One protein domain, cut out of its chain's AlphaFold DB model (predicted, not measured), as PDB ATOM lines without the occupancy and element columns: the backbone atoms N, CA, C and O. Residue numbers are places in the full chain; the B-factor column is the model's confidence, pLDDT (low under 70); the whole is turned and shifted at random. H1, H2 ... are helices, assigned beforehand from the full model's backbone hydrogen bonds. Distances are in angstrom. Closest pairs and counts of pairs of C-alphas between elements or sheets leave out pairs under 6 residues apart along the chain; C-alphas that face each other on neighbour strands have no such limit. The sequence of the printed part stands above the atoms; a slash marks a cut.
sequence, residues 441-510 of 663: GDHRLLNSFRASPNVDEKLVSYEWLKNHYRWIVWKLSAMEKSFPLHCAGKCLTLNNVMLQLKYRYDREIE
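This is residues 441 to 510 of the 663 residues of an uncharacterized protein of Soboliphyme baturini (UniProt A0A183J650). One long helix, H2, makes the long axis of this domain, and H4 packs at a steep slant on residues 465 to 473 of it. H1 stands near H2 and H4 with few contacts, and the short H3 makes a corner at the far end of H2, where residues 481 to 486 stick out. The printed part has 70 residues with four named helices, H1, H2, H3 and H4 in chain order, and no named strand; the class is all helix. It is compact, with a radius of gyration of the C-alphas of 12.7 A, and elongated, with spans of 40 by 25 by 19 A.

H1, residues 441 to 450, is close to but not clearly touching H2, residues 462 to 482; their closest C-alphas, of Leu 446 and Tyr 462, are 7.0 A apart. Their lines are only just about perpendicular, at 73 degrees. H2, with residues 479 to 480 alone, and H3, residues 484 to 487, only just touch, with 3 pairs of C-alphas within 8 A, and only at the corner; the closest C-alphas, of Glu 480 and Cys 487, are 4.8 A apart. H4, residues 494 to 510, touches H2 with residues 497 to 504 alone, at a steep tilt of 50 degrees, opposite ways; the closest C-alphas are those of Ile 472 and Val 497, 6.5 A. H1 and H4 are close but not clearly touching, with C-alphas 449 and 498 closest at 7.0 A. H3 is apart from H1 and H4. In H1, H2 and H4 every O i to N i+4 pair is within hydrogen-bond range; H3 is too short for one.

H1 begins at C-alpha 441 (13.630, 178.518, 107.100) and is 14.4 A long. H2 measures 29.9 A from C-alpha 462 to C-alpha 482 (2.461, 202.620, 104.301). H4 measures 22.7 A and ends at C-alpha 510 (22.940, 187.398, 83.800).

The C-alphas farthest apart, of Lys 458 and Leu 485, are 40.6 A apart. The printed part has no cut; the link from H1 to H2 is long. In this predicted model, residues 441 to 443 have pLDDT under 70.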
ATOM      1  N   GLY A 441      14.359 177.764 108.127       61.38
ATOM      2  CA  GLY A 441      13.630 178.518 107.100       61.38
ATOM      3  C   GLY A 441      14.508 179.181 106.027       61.38
ATOM      4  O   GLY A 441      14.101 179.221 104.867       61.38
ATOM      5  N   ASP A 442      15.714 179.635 106.375       64.94
ATOM      6  CA  ASP A 442      16.613 180.345 105.453       64.94
ATOM      7  C   ASP A 442      17.227 179.383 104.429       64.94
ATOM      8  O   ASP A 442      17.263 179.671 103.232       64.94
ATOM      9  N   HIS A 443      17.616 178.186 104.883       65.62
ATOM     10  CA  HIS A 443      18.076 177.109 104.003       65.62
ATOM     11  C   HIS A 443      16.979 176.622 103.055       65.62
ATOM     12  O   HIS A 443      17.248 176.357 101.887       65.62
ATOM     13  N   ARG A 444      15.726 176.528 103.522       75.44
ATOM     14  CA  ARG A 444      14.607 176.121 102.656       75.44
ATOM     15  C   ARG A 444      14.366 177.129 101.540       75.44
ATOM     16  O   ARG A 444      14.124 176.712 100.409       75.44
ATOM     17  N   LEU A 445      14.449 178.427 101.835       77.88
ATOM     18  CA  LEU A 445      14.285 179.470 100.825       77.88
ATOM     19  C   LEU A 445      15.446 179.465  99.822       77.88
ATOM     20  O   LEU A 445      15.194 179.526  98.621       77.88
ATOM     21  N   LEU A 446      16.688 179.299 100.291       74.56
ATOM     22  CA  LEU A 446      17.861 179.139  99.425       74.56
ATOM     23  C   LEU A 446      17.726 177.937  98.489       74.56
ATOM     24  O   LEU A 446      17.869 178.093  97.280       74.56
ATOM     25  N   ASN A 447      17.402 176.764  99.030       78.56
ATOM     26  CA  ASN A 447      17.278 175.543  98.236       78.56
ATOM     27  C   ASN A 447      16.130 175.651  97.223       78.56
ATOM     28  O   ASN A 447      16.266 175.215  96.086       78.56
ATOM     29  N   SER A 448      15.023 176.297  97.604       83.50
ATOM     30  CA  SER A 448      13.900 176.550  96.689       83.50
ATOM     31  C   SER A 448      14.275 177.532  95.573       83.50
ATOM     32  O   SER A 448      13.828 177.384  94.440       83.50
ATOM     33  N   PHE A 449      15.093 178.542  95.880       87.00
ATOM     34  CA  PHE A 449      15.548 179.512  94.886       87.00
ATOM     35  C   PHE A 449      16.554 178.897  93.911       87.00
ATOM     36  O   PHE A 449      16.433 179.098  92.711       87.00
ATOM     37  N   ARG A 450      17.487 178.085  94.409       84.94
ATOM     38  CA  ARG A 450      18.442 177.338  93.576       84.94
ATOM     39  C   ARG A 450      17.762 176.323  92.662       84.94
ATOM     40  O   ARG A 450      18.193 176.142  91.537       84.94
ATOM     41  N   ALA A 451      16.666 175.721  93.117       85.19
ATOM     42  CA  ALA A 451      15.846 174.830  92.300       85.19
ATOM     43  C   ALA A 451      14.962 175.564  91.271       85.19
ATOM     44  O   ALA A 451      14.213 174.917  90.537       85.19
ATOM     45  N   SER A 452      14.985 176.903  91.227       85.75
ATOM     46  CA  SER A 452      14.206 177.662  90.248       85.75
ATOM     47  C   SER A 452      14.814 177.524  88.846       85.75
ATOM     48  O   SER A 452      16.037 177.488  88.707       85.75
ATOM     49  N   PRO A 453      13.988 177.479  87.788       86.56
ATOM     50  CA  PRO A 453      14.486 177.345  86.427       86.56
ATOM     51  C   PRO A 453      15.383 178.531  86.053       86.56
ATOM     52  O   PRO A 453      15.104 179.678  86.421       86.56
ATOM     53  N   ASN A 454      16.434 178.251  85.280       85.75
ATOM     54  CA  ASN A 454      17.398 179.240  84.785       85.75
ATOM     55  C   ASN A 454      18.145 179.996  85.899       85.75
ATOM     56  O   ASN A 454      18.492 181.163  85.725       85.75
ATOM     57  N   VAL A 455      18.358 179.358  87.053       88.81
ATOM     58  CA  VAL A 455      19.242 179.857  88.110       88.81
ATOM     59  C   VAL A 455      20.409 178.891  88.247       88.81
ATOM     60  O   VAL A 455      20.223 177.733  88.608       88.81
ATOM     61  N   ASP A 456      21.618 179.366  87.963       87.56
ATOM     62  CA  ASP A 456      22.834 178.607  88.247       87.56
ATOM     63  C   ASP A 456      23.158 178.687  89.744       87.56
ATOM     64  O   ASP A 456      23.441 179.762  90.287       87.56
ATOM     65  N   GLU A 457      23.129 177.534  90.410       85.31
ATOM     66  CA  GLU A 457      23.439 177.386  91.830       85.31
ATOM     67  C   GLU A 457      24.846 177.889  92.184       85.31
ATOM     68  O   GLU A 457      25.042 178.432  93.274       85.31
ATOM     69  N   LYS A 458      25.818 177.764  91.271       87.44
ATOM     70  CA  LYS A 458      27.219 178.125  91.537       87.44
ATOM     71  C   LYS A 458      27.442 179.632  91.614       87.44
ATOM     72  O   LYS A 458      28.363 180.077  92.293       87.44
ATOM     73  N   LEU A 459      26.596 180.414  90.947       87.69
ATOM     74  CA  LEU A 459      26.720 181.873  90.886       87.69
ATOM     75  C   LEU A 459      26.025 182.579  92.059       87.69
ATOM     76  O   LEU A 459      26.169 183.789  92.221       87.69
ATOM     77  N   VAL A 460      25.269 181.842  92.884       88.44
ATOM     78  CA  VAL A 460      24.479 182.403  93.987       88.44
ATOM     79  C   VAL A 460      24.956 181.870  95.336       88.44
ATOM     80  O   VAL A 460      24.589 180.775  95.786       88.44
ATOM     81  N   SER A 461      25.727 182.703  96.034       90.19
ATOM     82  CA  SER A 461      26.108 182.446  97.422       90.19
ATOM     83  C   SER A 461      24.929 182.635  98.383       90.19
ATOM     84  O   SER A 461      23.936 183.315  98.093       90.19
ATOM     85  N   TYR A 462      25.034 182.031  99.566       89.19
ATOM     86  CA  TYR A 462      24.039 182.219 100.618       89.19
ATOM     87  C   TYR A 462      24.017 183.674 101.114       89.19
ATOM     88  O   TYR A 462      22.952 184.233 101.376       89.19
ATOM     89  N   GLU A 463      25.183 184.315 101.180       91.38
ATOM     90  CA  GLU A 463      25.363 185.713 101.565       91.38
ATOM     91  C   GLU A 463      24.636 186.654 100.600       91.38
ATOM     92  O   GLU A 463      23.942 187.576 101.044       91.38
ATOM     93  N   TRP A 464      24.730 186.390  99.291       94.00
ATOM     94  CA  TRP A 464      24.028 187.144  98.252       94.00
ATOM     95  C   TRP A 464      22.514 187.073  98.447       94.00
ATOM     96  O   TRP A 464      21.831 188.104  98.512       94.00
ATOM     97  N   LEU A 465      21.991 185.859  98.645       93.00
ATOM     98  CA  LEU A 465      20.566 185.645  98.878       93.00
ATOM     99  C   LEU A 465      20.104 186.356 100.152       93.00
ATOM    100  O   LEU A 465      19.124 187.101 100.127       93.00
ATOM    101  N   LYS A 466      20.823 186.155 101.262       92.56
ATOM    102  CA  LYS A 466      20.508 186.749 102.565       92.56
ATOM    103  C   LYS A 466      20.456 188.274 102.483       92.56
ATOM    104  O   LYS A 466      19.524 188.892 103.007       92.56
ATOM    105  N   ASN A 467      21.421 188.882 101.796       95.19
ATOM    106  CA  ASN A 467      21.460 190.321 101.571       95.19
ATOM    107  C   ASN A 467      20.242 190.808 100.768       95.19
ATOM    108  O   ASN A 467      19.531 191.715 101.203       95.19
ATOM    109  N   HIS A 468      19.943 190.208  99.617       95.75
ATOM    110  CA  HIS A 468      18.835 190.691  98.794       95.75
ATOM    111  C   HIS A 468      17.459 190.396  99.379       95.75
ATOM    112  O   HIS A 468      16.565 191.243  99.277       95.75
ATOM    113  N   TYR A 469      17.300 189.251 100.042       95.06
ATOM    114  CA  TYR A 469      16.092 188.907 100.779       95.06
ATOM    115  C   TYR A 469      15.752 189.991 101.810       95.06
ATOM    116  O   TYR A 469      14.623 190.488 101.820       95.06
ATOM    117  N   ARG A 470      16.742 190.456 102.593       95.50
ATOM    118  CA  ARG A 470      16.577 191.559 103.560       95.50
ATOM    119  C   ARG A 470      15.941 192.792 102.915       95.50
ATOM    120  O   ARG A 470      14.949 193.309 103.427       95.50
ATOM    121  N   TRP A 471      16.477 193.265 101.789       97.19
ATOM    122  CA  TRP A 471      15.984 194.486 101.140       97.19
ATOM    123  C   TRP A 471      14.622 194.306 100.475       97.19
ATOM    124  O   TRP A 471      13.799 195.222 100.505       97.19
ATOM    125  N   ILE A 472      14.368 193.139  99.879       97.06
ATOM    126  CA  ILE A 472      13.075 192.817  99.264       97.06
ATOM    127  C   ILE A 472      11.981 192.791 100.332       97.06
ATOM    128  O   ILE A 472      10.973 193.482 100.187       97.06
ATOM    129  N   VAL A 473      12.201 192.066 101.430       96.19
ATOM    130  CA  VAL A 473      11.239 191.966 102.535       96.19
ATOM    131  C   VAL A 473      11.022 193.318 103.199       96.19
ATOM    132  O   VAL A 473       9.876 193.696 103.447       96.19
ATOM    133  N   TRP A 474      12.084 194.096 103.437       96.50
ATOM    134  CA  TRP A 474      11.932 195.447 103.972       96.50
ATOM    135  C   TRP A 474      11.069 196.300 103.038       96.50
ATOM    136  O   TRP A 474      10.053 196.841 103.465       96.50
ATOM    137  N   LYS A 475      11.394 196.359 101.744       96.62
ATOM    138  CA  LYS A 475      10.606 197.125 100.772       96.62
ATOM    139  C   LYS A 475       9.132 196.705 100.778       96.62
ATOM    140  O   LYS A 475       8.261 197.562 100.897       96.62
ATOM    141  N   LEU A 476       8.853 195.408 100.660       95.81
ATOM    142  CA  LEU A 476       7.488 194.885 100.577       95.81
ATOM    143  C   LEU A 476       6.701 195.130 101.869       95.81
ATOM    144  O   LEU A 476       5.583 195.636 101.815       95.81
ATOM    145  N   SER A 477       7.301 194.863 103.029       95.00
ATOM    146  CA  SER A 477       6.665 195.124 104.327       95.00
ATOM    147  C   SER A 477       6.412 196.616 104.566       95.00
ATOM    148  O   SER A 477       5.366 196.992 105.094       95.00
ATOM    149  N   ALA A 478       7.330 197.491 104.142       94.62
ATOM    150  CA  ALA A 478       7.147 198.936 104.223       94.62
ATOM    151  C   ALA A 478       6.011 199.419 103.309       94.62
ATOM    152  O   ALA A 478       5.242 200.292 103.715       94.62
ATOM    153  N   MET A 479       5.871 198.840 102.111       94.94
ATOM    154  CA  MET A 479       4.762 199.140 101.200       94.94
ATOM    155  C   MET A 479       3.410 198.759 101.808       94.94
ATOM    156  O   MET A 479       2.498 199.581 101.785       94.94
ATOM    157  N   GLU A 480       3.283 197.573 102.408       95.56
ATOM    158  CA  GLU A 480       2.025 197.162 103.054       95.56
ATOM    159  C   GLU A 480       1.652 198.054 104.235       95.56
ATOM    160  O   GLU A 480       0.498 198.457 104.359       95.56
ATOM    161  N   LYS A 481       2.634 198.410 105.072       94.25
ATOM    162  CA  LYS A 481       2.415 199.298 106.221       94.25
ATOM    163  C   LYS A 481       2.031 200.715 105.799       94.25
ATOM    164  O   LYS A 481       1.194 201.335 106.445       94.25
ATOM    165  N   SER A 482       2.653 201.230 104.740       93.44
ATOM    166  CA  SER A 482       2.461 202.620 104.301       93.44
ATOM    167  C   SER A 482       1.228 202.795 103.415       93.44
ATOM    168  O   SER A 482       0.616 203.860 103.428       93.44
ATOM    169  N   PHE A 483       0.835 201.752 102.675       94.81
ATOM    170  CA  PHE A 483      -0.315 201.773 101.768       94.81
ATOM    171  C   PHE A 483      -1.251 200.571 101.991       94.81
ATOM    172  O   PHE A 483      -1.477 199.795 101.054       94.81
ATOM    173  N   PRO A 484      -1.856 200.410 103.187       94.25
ATOM    174  CA  PRO A 484      -2.643 199.216 103.505       94.25
ATOM    175  C   PRO A 484      -3.794 198.966 102.524       94.25
ATOM    176  O   PRO A 484      -4.037 197.830 102.136       94.25
ATOM    177  N   LEU A 485      -4.454 200.029 102.054       94.81
ATOM    178  CA  LEU A 485      -5.594 199.932 101.134       94.81
ATOM    179  C   LEU A 485      -5.240 199.302  99.776       94.81
ATOM    180  O   LEU A 485      -6.082 198.650  99.164       94.81
ATOM    181  N   HIS A 486      -4.007 199.487  99.306       92.31
ATOM    182  CA  HIS A 486      -3.578 199.021  97.984       92.31
ATOM    183  C   HIS A 486      -2.741 197.741  98.068       92.31
ATOM    184  O   HIS A 486      -2.825 196.891  97.182       92.31
ATOM    185  N   CYS A 487      -1.944 197.602  99.130       90.50
ATOM    186  CA  CYS A 487      -0.854 196.635  99.204       90.50
ATOM    187  C   CYS A 487      -1.077 195.492 100.204       90.50
ATOM    188  O   CYS A 487      -0.399 194.475 100.080       90.50
ATOM    189  N   ALA A 488      -1.982 195.629 101.182       89.69
ATOM    190  CA  ALA A 488      -2.107 194.656 102.270       89.69
ATOM    191  C   ALA A 488      -2.409 193.236 101.759       89.69
ATOM    192  O   ALA A 488      -3.353 193.030 100.995       89.69
ATOM    193  N   GLY A 489      -1.592 192.266 102.184       88.19
ATOM    194  CA  GLY A 489      -1.719 190.855 101.807       88.19
ATOM    195  C   GLY A 489      -1.368 190.547 100.348       88.19
ATOM    196  O   GLY A 489      -1.517 189.407  99.918       88.19
ATOM    197  N   LYS A 490      -0.919 191.545  99.577       90.19
ATOM    198  CA  LYS A 490      -0.566 191.407  98.154       90.19
ATOM    199  C   LYS A 490       0.929 191.572  97.919       90.19
ATOM    200  O   LYS A 490       1.485 190.943  97.020       90.19
ATOM    201  N   CYS A 491       1.588 192.434  98.693       90.69
ATOM    202  CA  CYS A 491       2.987 192.762  98.472       90.69
ATOM    203  C   CYS A 491       3.913 191.740  99.129       90.69
ATOM    204  O   CYS A 491       4.741 191.161  98.429       90.69
ATOM    205  N   LEU A 492       3.792 191.502 100.436       93.56
ATOM    206  CA  LEU A 492       4.668 190.601 101.184       93.56
ATOM    207  C   LEU A 492       4.165 189.156 101.093       93.56
ATOM    208  O   LEU A 492       3.671 188.574 102.054       93.56
ATOM    209  N   THR A 493       4.296 188.572  99.907       92.50
ATOM    210  CA  THR A 493       3.998 187.160  99.650       92.50
ATOM    211  C   THR A 493       5.271 186.428  99.243       92.50
ATOM    212  O   THR A 493       6.160 187.021  98.627       92.50
ATOM    213  N   LEU A 494       5.364 185.131  99.560       90.56
ATOM    214  CA  LEU A 494       6.524 184.315  99.185       90.56
ATOM    215  C   LEU A 494       6.769 184.363  97.671       90.56
ATOM    216  O   LEU A 494       7.897 184.580  97.245       90.56
ATOM    217  N   ASN A 495       5.706 184.273  96.867       91.69
ATOM    218  CA  ASN A 495       5.795 184.354  95.408       91.69
ATOM    219  C   ASN A 495       6.420 185.676  94.944       91.69
ATOM    220  O   ASN A 495       7.316 185.666  94.109       91.69
ATOM    221  N   ASN A 496       6.011 186.814  95.512       94.38
ATOM    222  CA  ASN A 496       6.572 188.113  95.133       94.38
ATOM    223  C   ASN A 496       8.035 188.264  95.581       94.38
ATOM    224  O   ASN A 496       8.843 188.872  94.880       94.38
ATOM    225  N   VAL A 497       8.399 187.683  96.728       94.12
ATOM    226  CA  VAL A 497       9.798 187.632  97.170       94.12
ATOM    227  C   VAL A 497      10.640 186.805  96.194       94.12
ATOM    228  O   VAL A 497      11.668 187.298  95.733       94.12
ATOM    229  N   MET A 498      10.188 185.604  95.824       92.75
ATOM    230  CA  MET A 498      10.883 184.719  94.878       92.75
ATOM    231  C   MET A 498      11.014 185.352  93.486       92.75
ATOM    232  O   MET A 498      12.105 185.364  92.919       92.75
ATOM    233  N   LEU A 499       9.944 185.970  92.975       94.25
ATOM    234  CA  LEU A 499       9.960 186.706  91.704       94.25
ATOM    235  C   LEU A 499      10.986 187.844  91.716       94.25
ATOM    236  O   LEU A 499      11.718 188.043  90.749       94.25
ATOM    237  N   GLN A 500      11.078 188.593  92.816       96.12
ATOM    238  CA  GLN A 500      12.044 189.685  92.920       96.12
ATOM    239  C   GLN A 500      13.479 189.215  93.143       96.12
ATOM    240  O   GLN A 500      14.402 189.918  92.734       96.12
ATOM    241  N   LEU A 501      13.684 188.061  93.778       95.06
ATOM    242  CA  LEU A 501      14.997 187.427  93.858       95.06
ATOM    243  C   LEU A 501      15.466 186.991  92.469       95.06
ATOM    244  O   LEU A 501      16.582 187.340  92.090       95.06
ATOM    245  N   LYS A 502      14.595 186.350  91.676       94.62
ATOM    246  CA  LYS A 502      14.901 185.987  90.282       94.62
ATOM    247  C   LYS A 502      15.210 187.226  89.450       94.62
ATOM    248  O   LYS A 502      16.256 187.294  88.828       94.62
ATOM    249  N   TYR A 503      14.395 188.274  89.565       96.31
ATOM    250  CA  TYR A 503      14.663 189.558  88.912       96.31
ATOM    251  C   TYR A 503      16.040 190.148  89.263       96.31
ATOM    252  O   TYR A 503      16.684 190.764  88.414       96.31
ATOM    253  N   ARG A 504      16.496 190.017  90.515       96.50
ATOM    254  CA  ARG A 504      17.832 190.488  90.906       96.50
ATOM    255  C   ARG A 504      18.937 189.605  90.350       96.50
ATOM    256  O   ARG A 504      19.938 190.163  89.923       96.50
ATOM    257  N   TYR A 505      18.739 188.288  90.335       95.62
ATOM    258  CA  TYR A 505      19.661 187.347  89.705       95.62
ATOM    259  C   TYR A 505      19.831 187.682  88.221       95.62
ATOM    260  O   TYR A 505      20.942 187.958  87.784       95.62
ATOM    261  N   ASP A 506      18.726 187.820  87.490       95.56
ATOM    262  CA  ASP A 506      18.742 188.127  86.056       95.56
ATOM    263  C   ASP A 506      19.443 189.459  85.815       95.56
ATOM    264  O   ASP A 506      20.299 189.600  84.949       95.56
ATOM    265  N   ARG A 507      19.141 190.476  86.623       96.25
ATOM    266  CA  ARG A 507      19.760 191.786  86.428       96.25
ATOM    267  C   ARG A 507      21.235 191.821  86.784       96.25
ATOM    268  O   ARG A 507      21.992 192.427  86.035       96.25
ATOM    269  N   GLU A 508      21.622 191.294  87.935       95.69
ATOM    270  CA  GLU A 508      22.984 191.445  88.438       95.69
ATOM    271  C   GLU A 508      23.939 190.393  87.881       95.69
ATOM    272  O   GLU A 508      25.068 190.745  87.557       95.69
ATOM    273  N   ILE A 509      23.495 189.143  87.756       93.56
ATOM    274  CA  ILE A 509      24.332 188.020  87.332       93.56
ATOM    275  C   ILE A 509      24.274 187.877  85.810       93.56
ATOM    276  O   ILE A 509      25.287 188.049  85.143       93.56
ATOM    277  N   GLU A 510      23.088 187.657  85.241       91.75
ATOM    278  CA  GLU A 510      22.940 187.398  83.800       91.75
ATOM    279  C   GLU A 510      23.216 188.655  82.955       91.75
ATOM    280  O   GLU A 510      24.002 188.622  82.012       91.75
TER     281      GLU A 510